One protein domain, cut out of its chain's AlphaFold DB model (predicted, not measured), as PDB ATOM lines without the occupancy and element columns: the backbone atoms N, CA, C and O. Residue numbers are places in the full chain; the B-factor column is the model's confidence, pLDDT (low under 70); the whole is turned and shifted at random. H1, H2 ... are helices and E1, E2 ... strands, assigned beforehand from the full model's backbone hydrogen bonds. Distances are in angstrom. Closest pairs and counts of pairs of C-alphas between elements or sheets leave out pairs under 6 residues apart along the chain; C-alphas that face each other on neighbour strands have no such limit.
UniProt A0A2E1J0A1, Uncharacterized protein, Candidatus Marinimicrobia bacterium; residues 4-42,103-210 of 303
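AT A GLANCE: This is residues 4 to 42 and 103 to 210 of the 303 residues of an uncharacterized protein of Candidatus Marinimicrobia bacterium (UniProt A0A2E1J0A1). A small, strongly twisted sheet of three strands has helices H3 and H4 over one face, with H1 beside edge strand E3. The long helix H4 runs through the middle; H5 folds back beside it, H2 packs on H5, and short H6 packs on H4, while residues 18 to 23 stick out. The printed part has 147 residues, with six named helices and three named strands in the order H1 H2 E1 E2 E3 H3 H4 H5 H6. The sheet, E1 - E2 - E3, is antiparallel and the class is mixed, helices and strands. The whole is compact, with a radius of gyration of the C-alphas of 14.9 A, and spans 44 by 34 by 28 A.

HOW THE PARTS SIT: H1, residues 4 to 13, is on the sheet of E1, residues 35 to 40, E2, residues 104 to 109, and E3, residues 129 to 133; it lies only just over none of the strands, with 2 of its C-alphas falling on E3. The closest C-alphas of H1 and E3, Leu 13 and Arg 130, are 6.0 A apart. H2, residues 25 to 31, touches H5, residues 177 to 189, at a steep tilt of 43 degrees; the closest C-alphas, Arg 30 and Pro 179, are 5.8 A apart. E1 and E2 are antiparallel at 152 degrees, with N 39 and O 106 within hydrogen-bond range at 2.7 A. E2 and E3, a hairpin, are antiparallel at 149 degrees, with N 130 and O 107 at 2.8 A. H3, residues 135 to 143, lies over E2 and across the strands, at 72 degrees to E2 on the local plane. H4, residues 146 to 165, is the hub, on the same face as H3, over E1 and slantwise to the strands, at 50 degrees to E1 on the local plane. H1 and H4 only just touch, with 3 pairs of C-alphas within 8 A. H4 and H5 form a helical hairpin at a shallow tilt of 34 degrees, only just short of steep; the closest C-alphas, Tyr 158 and Tyr 183, are 6.5 A apart. H6, residues 200 to 203, touches H4; the closest C-alphas, Leu 200 and Cys 152, are 4.5 A apart. Every O i to N i+4 pair is within hydrogen-bond range in H1, H3, H4 and H5; H2 has 0 of 3 but 3 of 4 O i to N i+3 pairs, and H6 is too short for an i+4 pair.

IN THESE COORDINATES: H1 begins at C-alpha 4, (119.691, 21.788, 65.353), and is 14.6 A long. E2 measures 15.8 A. H4 measures 29.2 A from C-alpha 146, (95.426, 16.121, 69.298), and H5 18.2 A. H6 ends at C-alpha 203, (100.486, 27.776, 65.062).

THE WHOLE: The farthest C-alphas, Ser 117 and Glu 207, are 45.9 A apart. Residues 43 to 102 are not printed, and C-alphas 42 and 103 are 9.4 A apart across the cut. The links H1 to H2, E2 to E3 and H4 to H5 are long. The model's pLDDT is under 70 at residues 15 to 26, 114 to 127 and 206 to 208.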
ATOM      1  N   GLN A   4     119.113  22.618  64.294       84.69
ATOM      2  CA  GLN A   4     119.691  21.788  65.353       84.69
ATOM      3  C   GLN A   4     118.633  21.360  66.372       84.69
ATOM      4  O   GLN A   4     118.662  20.239  66.865       84.69
ATOM      5  N   TYR A   5     117.682  22.243  66.655       88.19
ATOM      6  CA  TYR A   5     116.616  21.972  67.608       88.19
ATOM      7  C   TYR A   5     115.648  20.895  67.091       88.19
ATOM      8  O   TYR A   5     115.367  19.927  67.786       88.19
ATOM      9  N   ILE A   6     115.203  20.996  65.834       89.12
ATOM     10  CA  ILE A   6     114.314  19.979  65.238       89.12
ATOM     11  C   ILE A   6     115.012  18.629  65.110       89.12
ATOM     12  O   ILE A   6     114.399  17.592  65.349       89.12
ATOM     13  N   TYR A   7     116.311  18.639  64.821       87.62
ATOM     14  CA  TYR A   7     117.116  17.425  64.827       87.62
ATOM     15  C   TYR A   7     117.094  16.705  66.186       87.62
ATOM     16  O   TYR A   7     116.934  15.490  66.215       87.62
ATOM     17  N   GLN A   8     117.177  17.435  67.307       87.50
ATOM     18  CA  GLN A   8     117.085  16.847  68.654       87.50
ATOM     19  C   GLN A   8     115.726  16.189  68.918       87.50
ATOM     20  O   GLN A   8     115.670  15.139  69.554       87.50
ATOM     21  N   ILE A   9     114.637  16.778  68.412       89.50
ATOM     22  CA  ILE A   9     113.305  16.167  68.495       89.50
ATOM     23  C   ILE A   9     113.266  14.881  67.665       89.50
ATOM     24  O   ILE A   9     112.875  13.835  68.174       89.50
ATOM     25  N   ILE A  10     113.741  14.929  66.417       88.69
ATOM     26  CA  ILE A  10     113.764  13.770  65.514       88.69
ATOM     27  C   ILE A  10     114.623  12.624  66.069       88.69
ATOM     28  O   ILE A  10     114.227  11.467  65.951       88.69
ATOM     29  N   SER A  11     115.752  12.911  66.720       84.38
ATOM     30  CA  SER A  11     116.571  11.889  67.391       84.38
ATOM     31  C   SER A  11     115.778  11.096  68.439       84.38
ATOM     32  O   SER A  11     115.923   9.877  68.526       84.38
ATOM     33  N   GLN A  12     114.881  11.751  69.183       86.50
ATOM     34  CA  GLN A  12     113.994  11.063  70.133       86.50
ATOM     35  C   GLN A  12     112.941  10.193  69.413       86.50
ATOM     36  O   GLN A  12     112.552   9.147  69.929       86.50
ATOM     37  N   LEU A  13     112.526  10.564  68.192       86.00
ATOM     38  CA  LEU A  13     111.579   9.792  67.369       86.00
ATOM     39  C   LEU A  13     112.181   8.510  66.803       86.00
ATOM     40  O   LEU A  13     111.520   7.475  66.752       86.00
ATOM     41  N   VAL A  14     113.444   8.547  66.390       78.94
ATOM     42  CA  VAL A  14     114.133   7.375  65.826       78.94
ATOM     43  C   VAL A  14     114.762   6.479  66.899       78.94
ATOM     44  O   VAL A  14     115.514   5.566  66.570       78.94
ATOM     45  N   ASN A  15     114.417   6.712  68.173       68.56
ATOM     46  CA  ASN A  15     114.918   5.992  69.343       68.56
ATOM     47  C   ASN A  15     116.455   5.939  69.393       68.56
ATOM     48  O   ASN A  15     117.059   4.872  69.510       68.56
ATOM     49  N   ASP A  16     117.087   7.109  69.295       53.78
ATOM     50  CA  ASP A  16     118.543   7.268  69.372       53.78
ATOM     51  C   ASP A  16     119.108   7.075  70.795       53.78
ATOM     52  O   ASP A  16     120.277   7.353  71.040       53.78
ATOM     53  N   ASP A  17     118.335   6.503  71.733       48.53
ATOM     54  CA  ASP A  17     118.805   6.085  73.073       48.53
ATOM     55  C   ASP A  17     119.848   4.945  73.022       48.53
ATOM     56  O   ASP A  17     120.260   4.339  74.015       48.53
ATOM     57  N   TYR A  18     120.371   4.692  71.829       44.06
ATOM     58  CA  TYR A  18     121.642   4.065  71.594       44.06
ATOM     59  C   TYR A  18     122.817   4.992  71.938       44.06
ATOM     60  O   TYR A  18     123.737   5.185  71.148       44.06
ATOM     61  N   ALA A  19     122.964   5.271  73.231       35.28
ATOM     62  CA  ALA A  19     124.287   5.391  73.848       35.28
ATOM     63  C   ALA A  19     125.151   4.101  73.688       35.28
ATOM     64  O   ALA A  19     126.202   3.965  74.313       35.28
ATOM     65  N   LYS A  20     124.722   3.124  72.862       44.84
ATOM     66  CA  LYS A  20     125.342   1.811  72.636       44.84
ATOM     67  C   LYS A  20     125.485   1.376  71.165       44.84
ATOM     68  O   LYS A  20     126.183   0.388  70.945       44.84
ATOM     69  N   ASN A  21     124.918   2.061  70.157       43.12
ATOM     70  CA  ASN A  21     125.075   1.628  68.754       43.12
ATOM     71  C   ASN A  21     126.073   2.462  67.958       43.12
ATOM     72  O   ASN A  21     126.070   3.684  67.951       43.12
ATOM     73  N   LYS A  22     126.888   1.733  67.192       48.59
ATOM     74  CA  LYS A  22     127.949   2.204  66.291       48.59
ATOM     75  C   LYS A  22     127.431   2.920  65.028       48.59
ATOM     76  O   LYS A  22     128.192   3.110  64.084       48.59
ATOM     77  N   THR A  23     126.149   3.276  64.965       53.59
ATOM     78  CA  THR A  23     125.524   3.931  63.808       53.59
ATOM     79  C   THR A  23     125.368   5.418  64.069       53.59
ATOM     80  O   THR A  23     124.813   5.810  65.086       53.59
ATOM     81  N   THR A  24     125.805   6.262  63.131       57.28
ATOM     82  CA  THR A  24     125.571   7.708  63.239       57.28
ATOM     83  C   THR A  24     124.062   7.988  63.284       57.28
ATOM     84  O   THR A  24     123.359   7.460  62.411       57.28
ATOM     85  N   PRO A  25     123.559   8.853  64.180       61.16
ATOM     86  CA  PRO A  25     122.123   9.135  64.306       61.16
ATOM     87  C   PRO A  25     121.472   9.606  62.996       61.16
ATOM     88  O   PRO A  25     120.318   9.318  62.698       61.16
ATOM     89  N   ARG A  26     122.255  10.243  62.114       69.75
ATOM     90  CA  ARG A  26     121.827  10.636  60.763       69.75
ATOM     91  C   ARG A  26     121.396   9.456  59.883       69.75
ATOM     92  O   ARG A  26     120.537   9.624  59.029       69.75
ATOM     93  N   SER A  27     121.973   8.274  60.081       73.75
ATOM     94  CA  SER A  27     121.606   7.056  59.345       73.75
ATOM     95  C   SER A  27     120.287   6.444  59.818       73.75
ATOM     96  O   SER A  27     119.698   5.664  59.077       73.75
ATOM     97  N   LEU A  28     119.819   6.795  61.022       77.12
ATOM     98  CA  LEU A  28     118.532   6.346  61.554       77.12
ATOM     99  C   LEU A  28     117.362   7.143  60.975       77.12
ATOM    100  O   LEU A  28     116.240   6.652  60.990       77.12
ATOM    101  N   LEU A  29     117.632   8.316  60.385       83.69
ATOM    102  CA  LEU A  29     116.609   9.126  59.723       83.69
ATOM    103  C   LEU A  29     115.830   8.338  58.676       83.69
ATOM    104  O   LEU A  29     114.644   8.585  58.558       83.69
ATOM    105  N   ARG A  30     116.439   7.357  57.993       83.50
ATOM    106  CA  ARG A  30     115.754   6.498  57.004       83.50
ATOM    107  C   ARG A  30     114.547   5.731  57.551       83.50
ATOM    108  O   ARG A  30     113.770   5.209  56.765       83.50
ATOM    109  N   TYR A  31     114.449   5.616  58.872       82.31
ATOM    110  CA  TYR A  31     113.383   4.917  59.577       82.31
ATOM    111  C   TYR A  31     112.411   5.868  60.278       82.31
ATOM    112  O   TYR A  31     111.581   5.421  61.067       82.31
ATOM    113  N   LEU A  32     112.555   7.175  60.064       88.62
ATOM    114  CA  LEU A  32     111.645   8.159  60.618       88.62
ATOM    115  C   LEU A  32     110.270   7.991  59.975       88.62
ATOM    116  O   LEU A  32     110.158   7.935  58.751       88.62
ATOM    117  N   LEU A  33     109.252   7.926  60.823       90.62
ATOM    118  CA  LEU A  33     107.864   7.731  60.436       90.62
ATOM    119  C   LEU A  33     107.026   8.929  60.898       90.62
ATOM    120  O   LEU A  33     107.379   9.555  61.907       90.62
ATOM    121  N   PRO A  34     105.924   9.238  60.196       93.88
ATOM    122  CA  PRO A  34     104.944  10.224  60.632       93.88
ATOM    123  C   PRO A  34     104.373   9.889  62.008       93.88
ATOM    124  O   PRO A  34     104.415   8.747  62.465       93.88
ATOM    125  N   ILE A  35     103.850  10.903  62.687       93.81
ATOM    126  CA  ILE A  35     103.156  10.749  63.964       93.81
ATOM    127  C   ILE A  35     101.677  10.496  63.674       93.81
ATOM    128  O   ILE A  35     101.044  11.280  62.975       93.81
ATOM    129  N   GLU A  36     101.141   9.430  64.255       89.75
ATOM    130  CA  GLU A  36      99.746   9.009  64.126       89.75
ATOM    131  C   GLU A  36      98.885   9.562  65.263       89.75
ATOM    132  O   GLU A  36      97.761  10.009  65.056       89.75
ATOM    133  N   SER A  37      99.412   9.520  66.490       88.19
ATOM    134  CA  SER A  37      98.714  10.012  67.676       88.19
ATOM    135  C   SER A  37      99.670  10.517  68.754       88.19
ATOM    136  O   SER A  37     100.844  10.143  68.804       88.19
ATOM    137  N   ALA A  38      99.178  11.399  69.627       90.00
ATOM    138  CA  ALA A  38      99.930  11.953  70.753       90.00
ATOM    139  C   ALA A  38      99.132  11.833  72.058       90.00
ATOM    140  O   ALA A  38      97.911  11.831  72.030       90.00
ATOM    141  N   PHE A  39      99.799  11.731  73.204       87.31
ATOM    142  CA  PHE A  39      99.169  11.496  74.501       87.31
ATOM    143  C   PHE A  39      99.946  12.159  75.638       87.31
ATOM    144  O   PHE A  39     101.167  12.345  75.576       87.31
ATOM    145  N   GLY A  40      99.238  12.465  76.722       85.06
ATOM    146  CA  GLY A  40      99.851  12.924  77.959       85.06
ATOM    147  C   GLY A  40     100.770  11.865  78.565       85.06
ATOM    148  O   GLY A  40     100.417  10.689  78.645       85.06
ATOM    149  N   TYR A  41     101.950  12.276  79.032       84.12
ATOM    150  CA  TYR A  41     102.849  11.389  79.778       84.12
ATOM    151  C   TYR A  41     102.441  11.256  81.255       84.12
ATOM    152  O   TYR A  41     102.548  10.187  81.851       84.12
ATOM    153  N   TYR A  42     101.954  12.345  81.858       81.88
ATOM    154  CA  TYR A  42     101.645  12.427  83.289       81.88
ATOM    155  C   TYR A  42     100.198  12.018  83.579       81.88
ATOM    156  O   TYR A  42      99.375  12.832  83.989       81.88
ATOM    157  N   TRP A 103     109.179  17.385  80.792       93.94
ATOM    158  CA  TRP A 103     108.375  17.929  79.706       93.94
ATOM    159  C   TRP A 103     108.054  16.836  78.681       93.94
ATOM    160  O   TRP A 103     108.168  17.031  77.475       93.94
ATOM    161  N   ALA A 104     107.660  15.664  79.184       90.44
ATOM    162  CA  ALA A 104     107.353  14.502  78.371       90.44
ATOM    163  C   ALA A 104     105.958  14.545  77.724       90.44
ATOM    164  O   ALA A 104     104.952  14.797  78.392       90.44
ATOM    165  N   ILE A 105     105.906  14.189  76.442       90.25
ATOM    166  CA  ILE A 105     104.707  13.787  75.700       90.25
ATOM    167  C   ILE A 105     104.958  12.392  75.123       90.25
ATOM    168  O   ILE A 105     106.048  12.108  74.620       90.25
ATOM    169  N   LYS A 106     103.954  11.513  75.199       87.62
ATOM    170  CA  LYS A 106     103.977  10.214  74.520       87.62
ATOM    171  C   LYS A 106     103.412  10.394  73.114       87.62
ATOM    172  O   LYS A 106     102.432  11.102  72.927       87.62
ATOM    173  N   ILE A 107     104.008   9.751  72.127       88.69
ATOM    174  CA  ILE A 107     103.532   9.768  70.744       88.69
ATOM    175  C   ILE A 107     103.572   8.360  70.169       88.69
ATOM    176  O   ILE A 107     104.375   7.530  70.596       88.69
ATOM    177  N   LYS A 108     102.717   8.106  69.190       86.12
ATOM    178  CA  LYS A 108     102.677   6.881  68.407       86.12
ATOM    179  C   LYS A 108     102.979   7.240  66.961       86.12
ATOM    180  O   LYS A 108     102.340   8.131  66.409       86.12
ATOM    181  N   LEU A 109     103.958   6.570  66.375       87.50
ATOM    182  CA  LEU A 109     104.297   6.708  64.965       87.50
ATOM    183  C   LEU A 109     103.348   5.868  64.095       87.50
ATOM    184  O   LEU A 109     102.789   4.871  64.563       87.50
ATOM    185  N   SER A 110     103.171   6.273  62.841       86.56
ATOM    186  CA  SER A 110     102.388   5.549  61.839       86.56
ATOM    187  C   SER A 110     103.076   4.243  61.442       86.56
ATOM    188  O   SER A 110     104.284   4.064  61.620       86.56
ATOM    189  N   THR A 111     102.304   3.299  60.910       82.44
ATOM    190  CA  THR A 111     102.857   2.070  60.333       82.44
ATOM    191  C   THR A 111     103.507   2.367  58.981       82.44
ATOM    192  O   THR A 111     102.884   3.068  58.187       82.44
ATOM    193  N   PRO A 112     104.699   1.820  58.683       81.88
ATOM    194  CA  PRO A 112     105.372   2.064  57.408       81.88
ATOM    195  C   PRO A 112     104.557   1.531  56.222       81.88
ATOM    196  O   PRO A 112     104.000   0.433  56.296       81.88
ATOM    197  N   ILE A 113     104.558   2.261  55.104       76.00
ATOM    198  CA  ILE A 113     103.813   1.917  53.871       76.00
ATOM    199  C   ILE A 113     104.329   0.618  53.225       76.00
ATOM    200  O   ILE A 113     103.599  -0.083  52.523       76.00
ATOM    201  N   GLY A 114     105.594   0.258  53.473       64.81
ATOM    202  CA  GLY A 114     106.239  -0.936  52.928       64.81
ATOM    203  C   GLY A 114     106.675  -1.943  53.993       64.81
ATOM    204  O   GLY A 114     107.307  -1.591  54.988       64.81
ATOM    205  N   ASN A 115     106.443  -3.232  53.724       51.31
ATOM    206  CA  ASN A 115     106.975  -4.339  54.520       51.31
ATOM    207  C   ASN A 115     108.460  -4.553  54.181       51.31
ATOM    208  O   ASN A 115     108.840  -5.488  53.476       51.31
ATOM    209  N   THR A 116     109.315  -3.620  54.600       50.03
ATOM    210  CA  THR A 116     110.759  -3.807  54.476       50.03
ATOM    211  C   THR A 116     111.216  -4.664  55.645       50.03
ATOM    212  O   THR A 116     111.220  -4.228  56.789       50.03
ATOM    213  N   SER A 117     111.666  -5.883  55.355       46.62
ATOM    214  CA  SER A 117     112.294  -6.823  56.298       46.62
ATOM    215  C   SER A 117     113.591  -6.300  56.957       46.62
ATOM    216  O   SER A 117     114.374  -7.072  57.503       46.62
ATOM    217  N   VAL A 118     113.851  -4.991  56.869       51.22
ATOM    218  CA  VAL A 118     115.082  -4.291  57.255       51.22
ATOM    219  C   VAL A 118     114.779  -3.028  58.080       51.22
ATOM    220  O   VAL A 118     115.706  -2.295  58.441       51.22
ATOM    221  N   ASN A 119     113.508  -2.734  58.388       52.59
ATOM    222  CA  ASN A 119     113.177  -1.691  59.352       52.59
ATOM    223  C   ASN A 119     113.157  -2.308  60.766       52.59
ATOM    224  O   ASN A 119     112.278  -3.110  61.069       52.59
ATOM    225  N   PRO A 120     114.092  -1.944  61.664       53.50
ATOM    226  CA  PRO A 120     114.111  -2.481  63.025       53.50
ATOM    227  C   PRO A 120     112.855  -2.111  63.838       53.50
ATOM    228  O   PRO A 120     112.661  -2.640  64.928       53.50
ATOM    229  N   PHE A 121     112.005  -1.211  63.326       52.06
ATOM    230  CA  PHE A 121     110.757  -0.781  63.955       52.06
ATOM    231  C   PHE A 121     109.494  -1.394  63.330       52.06
ATOM    232  O   PHE A 121     108.416  -1.150  63.865       52.06
ATOM    233  N   SER A 122     109.593  -2.170  62.238       45.38
ATOM    234  CA  SER A 122     108.430  -2.719  61.512       45.38
ATOM    235  C   SER A 122     107.926  -4.067  62.027       45.38
ATOM    236  O   SER A 122     106.971  -4.601  61.470       45.38
ATOM    237  N   GLU A 123     108.556  -4.654  63.046       47.06
ATOM    238  CA  GLU A 123     108.148  -5.981  63.509       47.06
ATOM    239  C   GLU A 123     106.859  -5.952  64.344       47.06
ATOM    240  O   GLU A 123     106.164  -6.963  64.344       47.06
ATOM    241  N   ASN A 124     106.489  -4.835  64.999       51.75
ATOM    242  CA  ASN A 124     105.289  -4.758  65.847       51.75
ATOM    243  C   ASN A 124     104.700  -3.321  65.999       51.75
ATOM    244  O   ASN A 124     105.238  -2.363  65.452       51.75
ATOM    245  N   GLN A 125     103.554  -3.147  66.682       46.09
ATOM    246  CA  GLN A 125     102.839  -1.855  66.758       46.09
ATOM    247  C   GLN A 125     103.300  -0.939  67.900       46.09
ATOM    248  O   GLN A 125     103.132   0.277  67.800       46.09
ATOM    249  N   SER A 126     103.869  -1.468  68.984       48.25
ATOM    250  CA  SER A 126     104.358  -0.658  70.100       48.25
ATOM    251  C   SER A 126     105.843  -0.307  70.048       48.25
ATOM    252  O   SER A 126     106.255   0.662  70.690       48.25
ATOM    253  N   SER A 127     106.604  -0.899  69.123       58.31
ATOM    254  CA  SER A 127     107.867  -0.351  68.601       58.31
ATOM    255  C   SER A 127     107.708   1.010  67.913       58.31
ATOM    256  O   SER A 127     108.715   1.610  67.530       58.31
ATOM    257  N   LEU A 128     106.486   1.535  67.799       71.25
ATOM    258  CA  LEU A 128     106.162   2.860  67.266       71.25
ATOM    259  C   LEU A 128     105.860   3.897  68.359       71.25
ATOM    260  O   LEU A 128     105.684   5.070  68.044       71.25
ATOM    261  N   ILE A 129     105.821   3.517  69.640       77.81
ATOM    262  CA  ILE A 129     105.617   4.482  70.728       77.81
ATOM    263  C   ILE A 129     106.949   5.161  71.073       77.81
ATOM    264  O   ILE A 129     107.975   4.501  71.252       77.81
ATOM    265  N   ARG A 130     106.952   6.492  71.169       81.38
ATOM    266  CA  ARG A 130     108.107   7.303  71.586       81.38
ATOM    267  C   ARG A 130     107.709   8.276  72.686       81.38
ATOM    268  O   ARG A 130     106.538   8.613  72.846       81.38
ATOM    269  N   ILE A 131     108.704   8.729  73.442       85.62
ATOM    270  CA  ILE A 131     108.545   9.803  74.420       85.62
ATOM    271  C   ILE A 131     109.438  10.952  73.977       85.62
ATOM    272  O   ILE A 131     110.646  10.763  73.850       85.62
ATOM    273  N   ILE A 132     108.846  12.124  73.771       90.38
ATOM    274  CA  ILE A 132     109.582  13.368  73.551       90.38
ATOM    275  C   ILE A 132     109.622  14.115  74.880       90.38
ATOM    276  O   ILE A 132     108.563  14.485  75.379       90.38
ATOM    277  N   ASP A 133     110.808  14.345  75.440       92.06
ATOM    278  CA  ASP A 133     111.022  15.234  76.587       92.06
ATOM    279  C   ASP A 133     111.565  16.581  76.101       92.06
ATOM    280  O   ASP A 133     112.769  16.762  75.924       92.06
ATOM    281  N   ASP A 134     110.663  17.524  75.830       94.12
ATOM    282  CA  ASP A 134     111.028  18.877  75.417       94.12
ATOM    283  C   ASP A 134     109.976  19.903  75.853       94.12
ATOM    284  O   ASP A 134     108.773  19.734  75.649       94.12
ATOM    285  N   LYS A 135     110.444  21.022  76.417       93.56
ATOM    286  CA  LYS A 135     109.576  22.063  76.978       93.56
ATOM    287  C   LYS A 135     108.705  22.758  75.931       93.56
ATOM    288  O   LYS A 135     107.551  23.053  76.224       93.56
ATOM    289  N   LYS A 136     109.220  23.070  74.737       93.12
ATOM    290  CA  LYS A 136     108.423  23.787  73.726       93.12
ATOM    291  C   LYS A 136     107.410  22.860  73.068       93.12
ATOM    292  O   LYS A 136     106.288  23.292  72.830       93.12
ATOM    293  N   ILE A 137     107.777  21.603  72.811       94.81
ATOM    294  CA  ILE A 137     106.839  20.579  72.332       94.81
ATOM    295  C   ILE A 137     105.740  20.352  73.370       94.81
ATOM    296  O   ILE A 137     104.561  20.373  73.023       94.81
ATOM    297  N   TYR A 138     106.111  20.226  74.647       94.25
ATOM    298  CA  TYR A 138     105.146  20.096  75.733       94.25
ATOM    299  C   TYR A 138     104.197  21.296  75.811       94.25
ATOM    300  O   TYR A 138     102.985  21.117  75.893       94.25
ATOM    301  N   ASN A 139     104.731  22.517  75.733       92.94
ATOM    302  CA  ASN A 139     103.925  23.736  75.734       92.94
ATOM    303  C   ASN A 139     102.975  23.807  74.530       92.94
ATOM    304  O   ASN A 139     101.832  24.215  74.686       92.94
ATOM    305  N   ALA A 140     103.397  23.376  73.340       94.06
ATOM    306  CA  ALA A 140     102.484  23.283  72.202       94.06
ATOM    307  C   ALA A 140     101.370  22.253  72.467       94.06
ATOM    308  O   ALA A 140     100.194  22.527  72.231       94.06
ATOM    309  N   GLY A 141     101.710  21.094  73.038       93.44
ATOM    310  CA  GLY A 141     100.737  20.068  73.420       93.44
ATOM    311  C   GLY A 141      99.814  20.463  74.580       93.44
ATOM    312  O   GLY A 141      98.756  19.857  74.740       93.44
ATOM    313  N   SER A 142     100.174  21.460  75.395       91.50
ATOM    314  CA  SER A 142      99.314  21.984  76.469       91.50
ATOM    315  C   SER A 142      98.265  22.981  75.973       91.50
ATOM    316  O   SER A 142      97.316  23.294  76.694       91.50
ATOM    317  N   ILE A 143      98.426  23.438  74.734       92.31
ATOM    318  CA  ILE A 143      97.620  24.464  74.081       92.31
ATOM    319  C   ILE A 143      96.733  23.826  73.001       92.31
ATOM    320  O   ILE A 143      95.530  24.078  72.956       92.31
ATOM    321  N   LEU A 144      97.295  22.951  72.165       93.25
ATOM    322  CA  LEU A 144      96.617  22.372  71.004       93.25
ATOM    323  C   LEU A 144      95.844  21.088  71.336       93.25
ATOM    324  O   LEU A 144      96.255  20.306  72.196       93.25
ATOM    325  N   LYS A 145      94.750  20.825  70.604       92.25
ATOM    326  CA  LYS A 145      94.129  19.487  70.569       92.25
ATOM    327  C   LYS A 145      94.986  18.519  69.751       92.25
ATOM    328  O   LYS A 145      95.822  18.928  68.949       92.25
ATOM    329  N   ASN A 146      94.711  17.229  69.930       91.00
ATOM    330  CA  ASN A 146      95.426  16.121  69.298       91.00
ATOM    331  C   ASN A 146      95.606  16.281  67.781       91.00
ATOM    332  O   ASN A 146      96.739  16.276  67.309       91.00
ATOM    333  N   SER A 147      94.508  16.509  67.050       92.06
ATOM    334  CA  SER A 147      94.527  16.639  65.589       92.06
ATOM    335  C   SER A 147      95.492  17.727  65.124       92.06
ATOM    336  O   SER A 147      96.367  17.472  64.306       92.06
ATOM    337  N   ASP A 148      95.379  18.928  65.688       93.94
ATOM    338  CA  ASP A 148      96.132  20.084  65.200       93.94
ATOM    339  C   ASP A 148      97.608  19.947  65.567       93.94
ATOM    340  O   ASP A 148      98.484  20.232  64.753       93.94
ATOM    341  N   PHE A 149      97.888  19.445  66.773       95.31
ATOM    342  CA  PHE A 149      99.247  19.168  67.221       95.31
ATOM    343  C   PHE A 149      99.970  18.192  66.285       95.31
ATOM    344  O   PHE A 149     101.101  18.462  65.891       95.31
ATOM    345  N   ILE A 150      99.321  17.084  65.911       95.62
ATOM    346  CA  ILE A 150      99.913  16.055  65.043       95.62
ATOM    347  C   ILE A 150     100.187  16.614  63.657       95.62
ATOM    348  O   ILE A 150     101.306  16.499  63.162       95.62
ATOM    349  N   ILE A 151      99.186  17.262  63.061       96.25
ATOM    350  CA  ILE A 151      99.275  17.839  61.720       96.25
ATOM    351  C   ILE A 151     100.429  18.846  61.655       96.25
ATOM    352  O   ILE A 151     101.317  18.738  60.805       96.25
ATOM    353  N   CYS A 152     100.478  19.777  62.611       95.25
ATOM    354  CA  CYS A 152     101.506  20.808  62.624       95.25
ATOM    355  C   CYS A 152     102.894  20.241  62.968       95.25
ATOM    356  O   CYS A 152     103.901  20.700  62.420       95.25
ATOM    357  N   LEU A 153     102.996  19.239  63.851       96.25
ATOM    358  CA  LEU A 153     104.273  18.596  64.175       96.25
ATOM    359  C   LEU A 153     104.804  17.774  62.992       96.25
ATOM    360  O   LEU A 153     105.985  17.895  62.660       96.25
ATOM    361  N   ASN A 154     103.946  17.020  62.299       97.12
ATOM    362  CA  ASN A 154     104.326  16.303  61.082       97.12
ATOM    363  C   ASN A 154     104.805  17.269  59.996       97.12
ATOM    364  O   ASN A 154     105.862  17.041  59.409       97.12
ATOM    365  N   LYS A 155     104.116  18.401  59.801       96.81
ATOM    366  CA  LYS A 155     104.543  19.447  58.858       96.81
ATOM    367  C   LYS A 155     105.906  20.025  59.236       96.81
ATOM    368  O   LYS A 155     106.774  20.189  58.384       96.81
ATOM    369  N   THR A 156     106.116  20.287  60.524       96.06
ATOM    370  CA  THR A 156     107.380  20.808  61.072       96.06
ATOM    371  C   THR A 156     108.560  19.883  60.780       96.06
ATOM    372  O   THR A 156     109.646  20.352  60.427       96.06
ATOM    373  N   ILE A 157     108.353  18.573  60.911       95.50
ATOM    374  CA  ILE A 157     109.369  17.561  60.616       95.50
ATOM    375  C   ILE A 157     109.574  17.425  59.103       95.50
ATOM    376  O   ILE A 157     110.717  17.432  58.647       95.50
ATOM    377  N   TYR A 158     108.495  17.365  58.324       95.44
ATOM    378  CA  TYR A 158     108.547  17.291  56.865       95.44
ATOM    379  C   TYR A 158     109.338  18.458  56.254       95.44
ATOM    380  O   TYR A 158     110.289  18.240  55.507       95.44
ATOM    381  N   GLU A 159     109.041  19.697  56.652       94.62
ATOM    382  CA  GLU A 159     109.770  20.895  56.207       94.62
ATOM    383  C   GLU A 159     111.263  20.823  56.541       94.62
ATOM    384  O   GLU A 159     112.121  21.210  55.744       94.62
ATOM    385  N   TYR A 160     111.606  20.274  57.708       93.44
ATOM    386  CA  TYR A 160     112.998  20.028  58.057       93.44
ATOM    387  C   TYR A 160     113.659  19.018  57.105       93.44
ATOM    388  O   TYR A 160     114.774  19.273  56.642       93.44
ATOM    389  N   LEU A 161     112.987  17.910  56.770       92.56
ATOM    390  CA  LEU A 161     113.500  16.909  55.828       92.56
ATOM    391  C   LEU A 161     113.705  17.503  54.427       92.56
ATOM    392  O   LEU A 161     114.783  17.333  53.856       92.56
ATOM    393  N   ILE A 162     112.734  18.263  53.912       93.25
ATOM    394  CA  ILE A 162     112.836  18.953  52.616       93.25
ATOM    395  C   ILE A 162     114.004  19.943  52.613       93.25
ATOM    396  O   ILE A 162     114.817  19.957  51.689       93.25
ATOM    397  N   GLN A 163     114.193  20.713  53.686       91.56
ATOM    398  CA  GLN A 163     115.339  21.621  53.796       91.56
ATOM    399  C   GLN A 163     116.697  20.903  53.805       91.56
ATOM    400  O   GLN A 163     117.706  21.515  53.441       91.56
ATOM    401  N   LEU A 164     116.764  19.637  54.234       90.00
ATOM    402  CA  LEU A 164     117.994  18.841  54.182       90.00
ATOM    403  C   LEU A 164     118.335  18.354  52.767       90.00
ATOM    404  O   LEU A 164     119.508  18.083  52.504       90.00
ATOM    405  N   THR A 165     117.357  18.260  51.860       88.38
ATOM    406  CA  THR A 165     117.606  17.869  50.460       88.38
ATOM    407  C   THR A 165     118.258  18.992  49.656       88.38
ATOM    408  O   THR A 165     118.908  18.728  48.644       88.38
ATOM    409  N   ALA A 166     118.106  20.243  50.112       85.88
ATOM    410  CA  ALA A 166     118.511  21.448  49.390       85.88
ATOM    411  C   ALA A 166     117.942  21.502  47.954       85.88
ATOM    412  O   ALA A 166     118.624  21.951  47.034       85.88
ATOM    413  N   GLY A 167     116.717  20.997  47.758       80.00
ATOM    414  CA  GLY A 167     116.020  20.994  46.466       80.00
ATOM    415  C   GLY A 167     116.503  19.928  45.478       80.00
ATOM    416  O   GLY A 167     116.114  19.948  44.313       80.00
ATOM    417  N   LYS A 168     117.360  18.994  45.907       86.25
ATOM    418  CA  LYS A 168     117.834  17.900  45.053       86.25
ATOM    419  C   LYS A 168     116.780  16.802  44.953       86.25
ATOM    420  O   LYS A 168     116.251  16.363  45.973       86.25
ATOM    421  N   GLN A 169     116.562  16.291  43.742       85.31
ATOM    422  CA  GLN A 169     115.810  15.052  43.552       85.31
ATOM    423  C   GLN A 169     116.545  13.893  44.228       85.31
ATOM    424  O   GLN A 169     117.752  13.706  44.047       85.31
ATOM    425  N   LEU A 170     115.812  13.133  45.035       87.81
ATOM    426  CA  LEU A 170     116.354  12.017  45.789       87.81
ATOM    427  C   LEU A 170     116.165  10.714  45.014       87.81
ATOM    428  O   LEU A 170     115.085  10.429  44.507       87.81
ATOM    429  N   VAL A 171     117.218   9.901  44.968       87.62
ATOM    430  CA  VAL A 171     117.132   8.506  44.519       87.62
ATOM    431  C   VAL A 171     116.691   7.601  45.678       87.62
ATOM    432  O   VAL A 171     116.990   7.939  46.828       87.62
ATOM    433  N   PRO A 172     116.071   6.433  45.415       83.75
ATOM    434  CA  PRO A 172     115.566   5.534  46.460       83.75
ATOM    435  C   PRO A 172     116.588   5.109  47.524       83.75
ATOM    436  O   PRO A 172     116.232   4.829  48.662       83.75
ATOM    437  N   GLN A 173     117.877   5.075  47.179       83.25
ATOM    438  CA  GLN A 173     118.958   4.704  48.097       83.25
ATOM    439  C   GLN A 173     119.335   5.826  49.080       83.25
ATOM    440  O   GLN A 173     120.141   5.607  49.984       83.25
ATOM    441  N   ASN A 174     118.807   7.041  48.905       86.94
ATOM    442  CA  ASN A 174     119.101   8.160  49.789       86.94
ATOM    443  C   ASN A 174     118.410   7.981  51.150       86.94
ATOM    444  O   ASN A 174     117.223   7.681  51.219       86.94
ATOM    445  N   THR A 175     119.131   8.259  52.238       86.50
ATOM    446  CA  THR A 175     118.621   8.179  53.618       86.50
ATOM    447  C   THR A 175     117.338   8.985  53.856       86.50
ATOM    448  O   THR A 175     116.565   8.631  54.736       86.50
ATOM    449  N   LEU A 176     117.114  10.068  53.108       90.25
ATOM    450  CA  LEU A 176     115.940  10.935  53.242       90.25
ATOM    451  C   LEU A 176     114.772  10.543  52.328       90.25
ATOM    452  O   LEU A 176     113.683  11.071  52.517       90.25
ATOM    453  N   TYR A 177     114.983   9.637  51.366       90.19
ATOM    454  CA  TYR A 177     113.961   9.275  50.382       90.19
ATOM    455  C   TYR A 177     112.732   8.647  51.048       90.19
ATOM    456  O   TYR A 177     111.630   9.161  50.899       90.19
ATOM    457  N   GLN A 178     112.940   7.579  51.829       89.38
ATOM    458  CA  GLN A 178     111.839   6.867  52.483       89.38
ATOM    459  C   GLN A 178     111.068   7.760  53.467       89.38
ATOM    460  O   GLN A 178     109.852   7.815  53.350       89.38
ATOM    461  N   PRO A 179     111.713   8.507  54.386       91.56
ATOM    462  CA  PRO A 179     110.985   9.388  55.295       91.56
ATOM    463  C   PRO A 179     110.120  10.410  54.568       91.56
ATOM    464  O   PRO A 179     108.962  10.565  54.919       91.56
ATOM    465  N   ILE A 180     110.647  11.088  53.542       94.06
ATOM    466  CA  ILE A 180     109.864  12.083  52.794       94.06
ATOM    467  C   ILE A 180     108.618  11.435  52.183       94.06
ATOM    468  O   ILE A 180     107.528  11.965  52.374       94.06
ATOM    469  N   LEU A 181     108.767  10.260  51.566       92.81
ATOM    470  CA  LEU A 181     107.647   9.503  51.006       92.81
ATOM    471  C   LEU A 181     106.595   9.134  52.067       92.81
ATOM    472  O   LEU A 181     105.406   9.289  51.817       92.81
ATOM    473  N   GLU A 182     107.019   8.681  53.251       93.75
ATOM    474  CA  GLU A 182     106.102   8.328  54.349       93.75
ATOM    475  C   GLU A 182     105.301   9.548  54.833       93.75
ATOM    476  O   GLU A 182     104.101   9.447  55.075       93.75
ATOM    477  N   TYR A 183     105.933  10.723  54.943       95.31
ATOM    478  CA  TYR A 183     105.227  11.956  55.310       95.31
ATOM    479  C   TYR A 183     104.275  12.432  54.208       95.31
ATOM    480  O   TYR A 183     103.145  12.803  54.521       95.31
ATOM    481  N   GLU A 184     104.697  12.419  52.941       94.88
ATOM    482  CA  GLU A 184     103.840  12.797  51.808       94.88
ATOM    483  C   GLU A 184     102.588  11.915  51.739       94.88
ATOM    484  O   GLU A 184     101.473  12.430  51.652       94.88
ATOM    485  N   ASP A 185     102.753  10.596  51.851       94.12
ATOM    486  CA  ASP A 185     101.640   9.646  51.863       94.12
ATOM    487  C   ASP A 185     100.727   9.822  53.081       94.12
ATOM    488  O   ASP A 185      99.506   9.803  52.936       94.12
ATOM    489  N   TRP A 186     101.281  10.087  54.268       95.50
ATOM    490  CA  TRP A 186     100.473  10.366  55.458       95.50
ATOM    491  C   TRP A 186      99.588  11.606  55.279       95.50
ATOM    492  O   TRP A 186      98.403  11.584  55.620       95.50
ATOM    493  N   PHE A 187     100.125  12.683  54.696       96.50
ATOM    494  CA  PHE A 187      99.342  13.885  54.399       96.50
ATOM    495  C   PHE A 187      98.270  13.628  53.334       96.50
ATOM    496  O   PHE A 187      97.117  14.024  53.519       96.50
ATOM    497  N   MET A 188      98.620  12.921  52.252       94.19
ATOM    498  CA  MET A 188      97.678  12.560  51.186       94.19
ATOM    499  C   MET A 188      96.549  11.655  51.694       94.19
ATOM    500  O   MET A 188      95.378  11.937  51.442       94.19
ATOM    501  N   SER A 189      96.879  10.596  52.435       92.62
ATOM    502  CA  SER A 189      95.908   9.643  52.990       92.62
ATOM    503  C   SER A 189      95.000  10.278  54.045       92.62
ATOM    504  O   SER A 189      93.826   9.922  54.140       92.62
ATOM    505  N   SER A 190      95.507  11.275  54.774       91.69
ATOM    506  CA  SER A 190      94.724  12.074  55.722       91.69
ATOM    507  C   SER A 190      93.859  13.154  55.054       91.69
ATOM    508  O   SER A 190      93.070  13.804  55.739       91.69
ATOM    509  N   GLY A 191      93.991  13.375  53.740       93.69
ATOM    510  CA  GLY A 191      93.266  14.426  53.015       93.69
ATOM    511  C   GLY A 191      93.696  15.847  53.396       93.69
ATOM    512  O   GLY A 191      92.886  16.771  53.328       93.69
ATOM    513  N   ILE A 192      94.946  16.027  53.829       94.69
ATOM    514  CA  ILE A 192      95.478  17.298  54.333       94.69
ATOM    515  C   ILE A 192      96.418  17.909  53.295       94.69
ATOM    516  O   ILE A 192      97.366  17.267  52.845       94.69
ATOM    517  N   ASN A 193      96.201  19.183  52.962       94.19
ATOM    518  CA  ASN A 193      97.124  19.924  52.110       94.19
ATOM    519  C   ASN A 193      98.375  20.352  52.900       94.19
ATOM    520  O   ASN A 193      98.291  21.127  53.856       94.19
ATOM    521  N   ILE A 194      99.541  19.863  52.473       93.38
ATOM    522  CA  ILE A 194     100.843  20.164  53.080       93.38
ATOM    523  C   ILE A 194     101.151  21.662  53.025       93.38
ATOM    524  O   ILE A 194     101.712  22.200  53.981       93.38
ATOM    525  N   ASP A 195     100.809  22.338  51.931       91.62
ATOM    526  CA  ASP A 195     101.198  23.735  51.701       91.62
ATOM    527  C   ASP A 195     100.387  24.714  52.559       91.62
ATOM    528  O   ASP A 195     100.924  25.719  53.022       91.62
ATOM    529  N   ASP A 196      99.132  24.370  52.857       92.00
ATOM    530  CA  ASP A 196      98.243  25.173  53.706       92.00
ATOM    531  C   ASP A 196      98.451  24.898  55.205       92.00
ATOM    532  O   ASP A 196      97.891  25.583  56.065       92.00
ATOM    533  N   THR A 197      99.237  23.872  55.542       93.38
ATOM    534  CA  THR A 197      99.451  23.456  56.926       93.38
ATOM    535  C   THR A 197     100.522  24.321  57.599       93.38
ATOM    536  O   THR A 197     101.661  24.372  57.121       93.38
ATOM    537  N   PRO A 198     100.221  24.958  58.746       93.81
ATOM    538  CA  PRO A 198     101.199  25.760  59.469       93.81
ATOM    539  C   PRO A 198     102.217  24.896  60.228       93.81
ATOM    540  O   PRO A 198     101.975  23.736  60.571       93.81
ATOM    541  N   LEU A 199     103.374  25.485  60.541       93.75
ATOM    542  CA  LEU A 199     104.352  24.864  61.434       93.75
ATOM    543  C   LEU A 199     103.849  24.883  62.882       93.75
ATOM    544  O   LEU A 199     103.179  25.823  63.308       93.75
ATOM    545  N   LEU A 200     104.254  23.892  63.680       93.62
ATOM    546  CA  LEU A 200     103.812  23.725  65.069       93.62
ATOM    547  C   LEU A 200     104.042  24.978  65.908       93.62
ATOM    548  O   LEU A 200     103.146  25.400  66.628       93.62
ATOM    549  N   PHE A 201     105.232  25.568  65.821       89.81
ATOM    550  CA  PHE A 201     105.599  26.715  66.655       89.81
ATOM    551  C   PHE A 201     105.064  28.050  66.140       89.81
ATOM    552  O   PHE A 201     105.058  29.006  66.903       89.81
ATOM    553  N   ASP A 202     104.614  28.103  64.887       88.44
ATOM    554  CA  ASP A 202     103.951  29.285  64.333       88.44
ATOM    555  C   ASP A 202     102.443  29.239  64.637       88.44
ATOM    556  O   ASP A 202     101.797  30.274  64.802       88.44
ATOM    557  N   TYR A 203     101.889  28.026  64.744       83.69
ATOM    558  CA  TYR A 203     100.486  27.776  65.062       83.69
ATOM    559  C   TYR A 203     100.190  27.793  66.566       83.69
ATOM    560  O   TYR A 203      99.152  28.297  66.991       83.69
ATOM    561  N   ALA A 204     101.091  27.239  67.382       80.06
ATOM    562  CA  ALA A 204     100.954  27.179  68.833       80.06
ATOM    563  C   ALA A 204     101.188  28.560  69.470       80.06
ATOM    564  O   ALA A 204     102.223  28.813  70.083       80.06
ATOM    565  N   ASN A 205     100.200  29.439  69.334       75.81
ATOM    566  CA  ASN A 205     100.165  30.746  69.978       75.81
ATOM    567  C   ASN A 205      99.297  30.692  71.240       75.81
ATOM    568  O   ASN A 205      98.292  29.981  71.290       75.81
ATOM    569  N   GLU A 206      99.675  31.458  72.266       61.44
ATOM    570  CA  GLU A 206      99.035  31.413  73.592       61.44
ATOM    571  C   GLU A 206      97.535  31.760  73.578       61.44
ATOM    572  O   GLU A 206      96.817  31.396  74.512       61.44
ATOM    573  N   GLU A 207      97.064  32.421  72.518       65.94
ATOM    574  CA  GLU A 207      95.669  32.830  72.326       65.94
ATOM    575  C   GLU A 207      94.724  31.654  72.030       65.94
ATOM    576  O   GLU A 207      93.547  31.709  72.388       65.94
ATOM    577  N   TYR A 208      95.214  30.559  71.434       66.44
ATOM    578  CA  TYR A 208      94.389  29.399  71.086       66.44
ATOM    579  C   TYR A 208      94.529  28.290  72.133       66.44
ATOM    580  O   TYR A 208      95.348  27.401  71.974       66.44
ATOM    581  N   ARG A 209      93.734  28.284  73.209       80.12
ATOM    582  CA  ARG A 209      93.739  27.161  74.171       80.12
ATOM    583  C   ARG A 209      92.588  26.201  73.921       80.12
ATOM    584  O   ARG A 209      91.425  26.534  74.145       80.12
ATOM    585  N   SER A 210      92.926  24.984  73.517       85.62
ATOM    586  CA  SER A 210      91.970  23.891  73.408       85.62
ATOM    587  C   SER A 210      91.398  23.514  74.774       85.62
ATOM    588  O   SER A 210      92.102  23.496  75.785       85.62
TER     589      SER A 210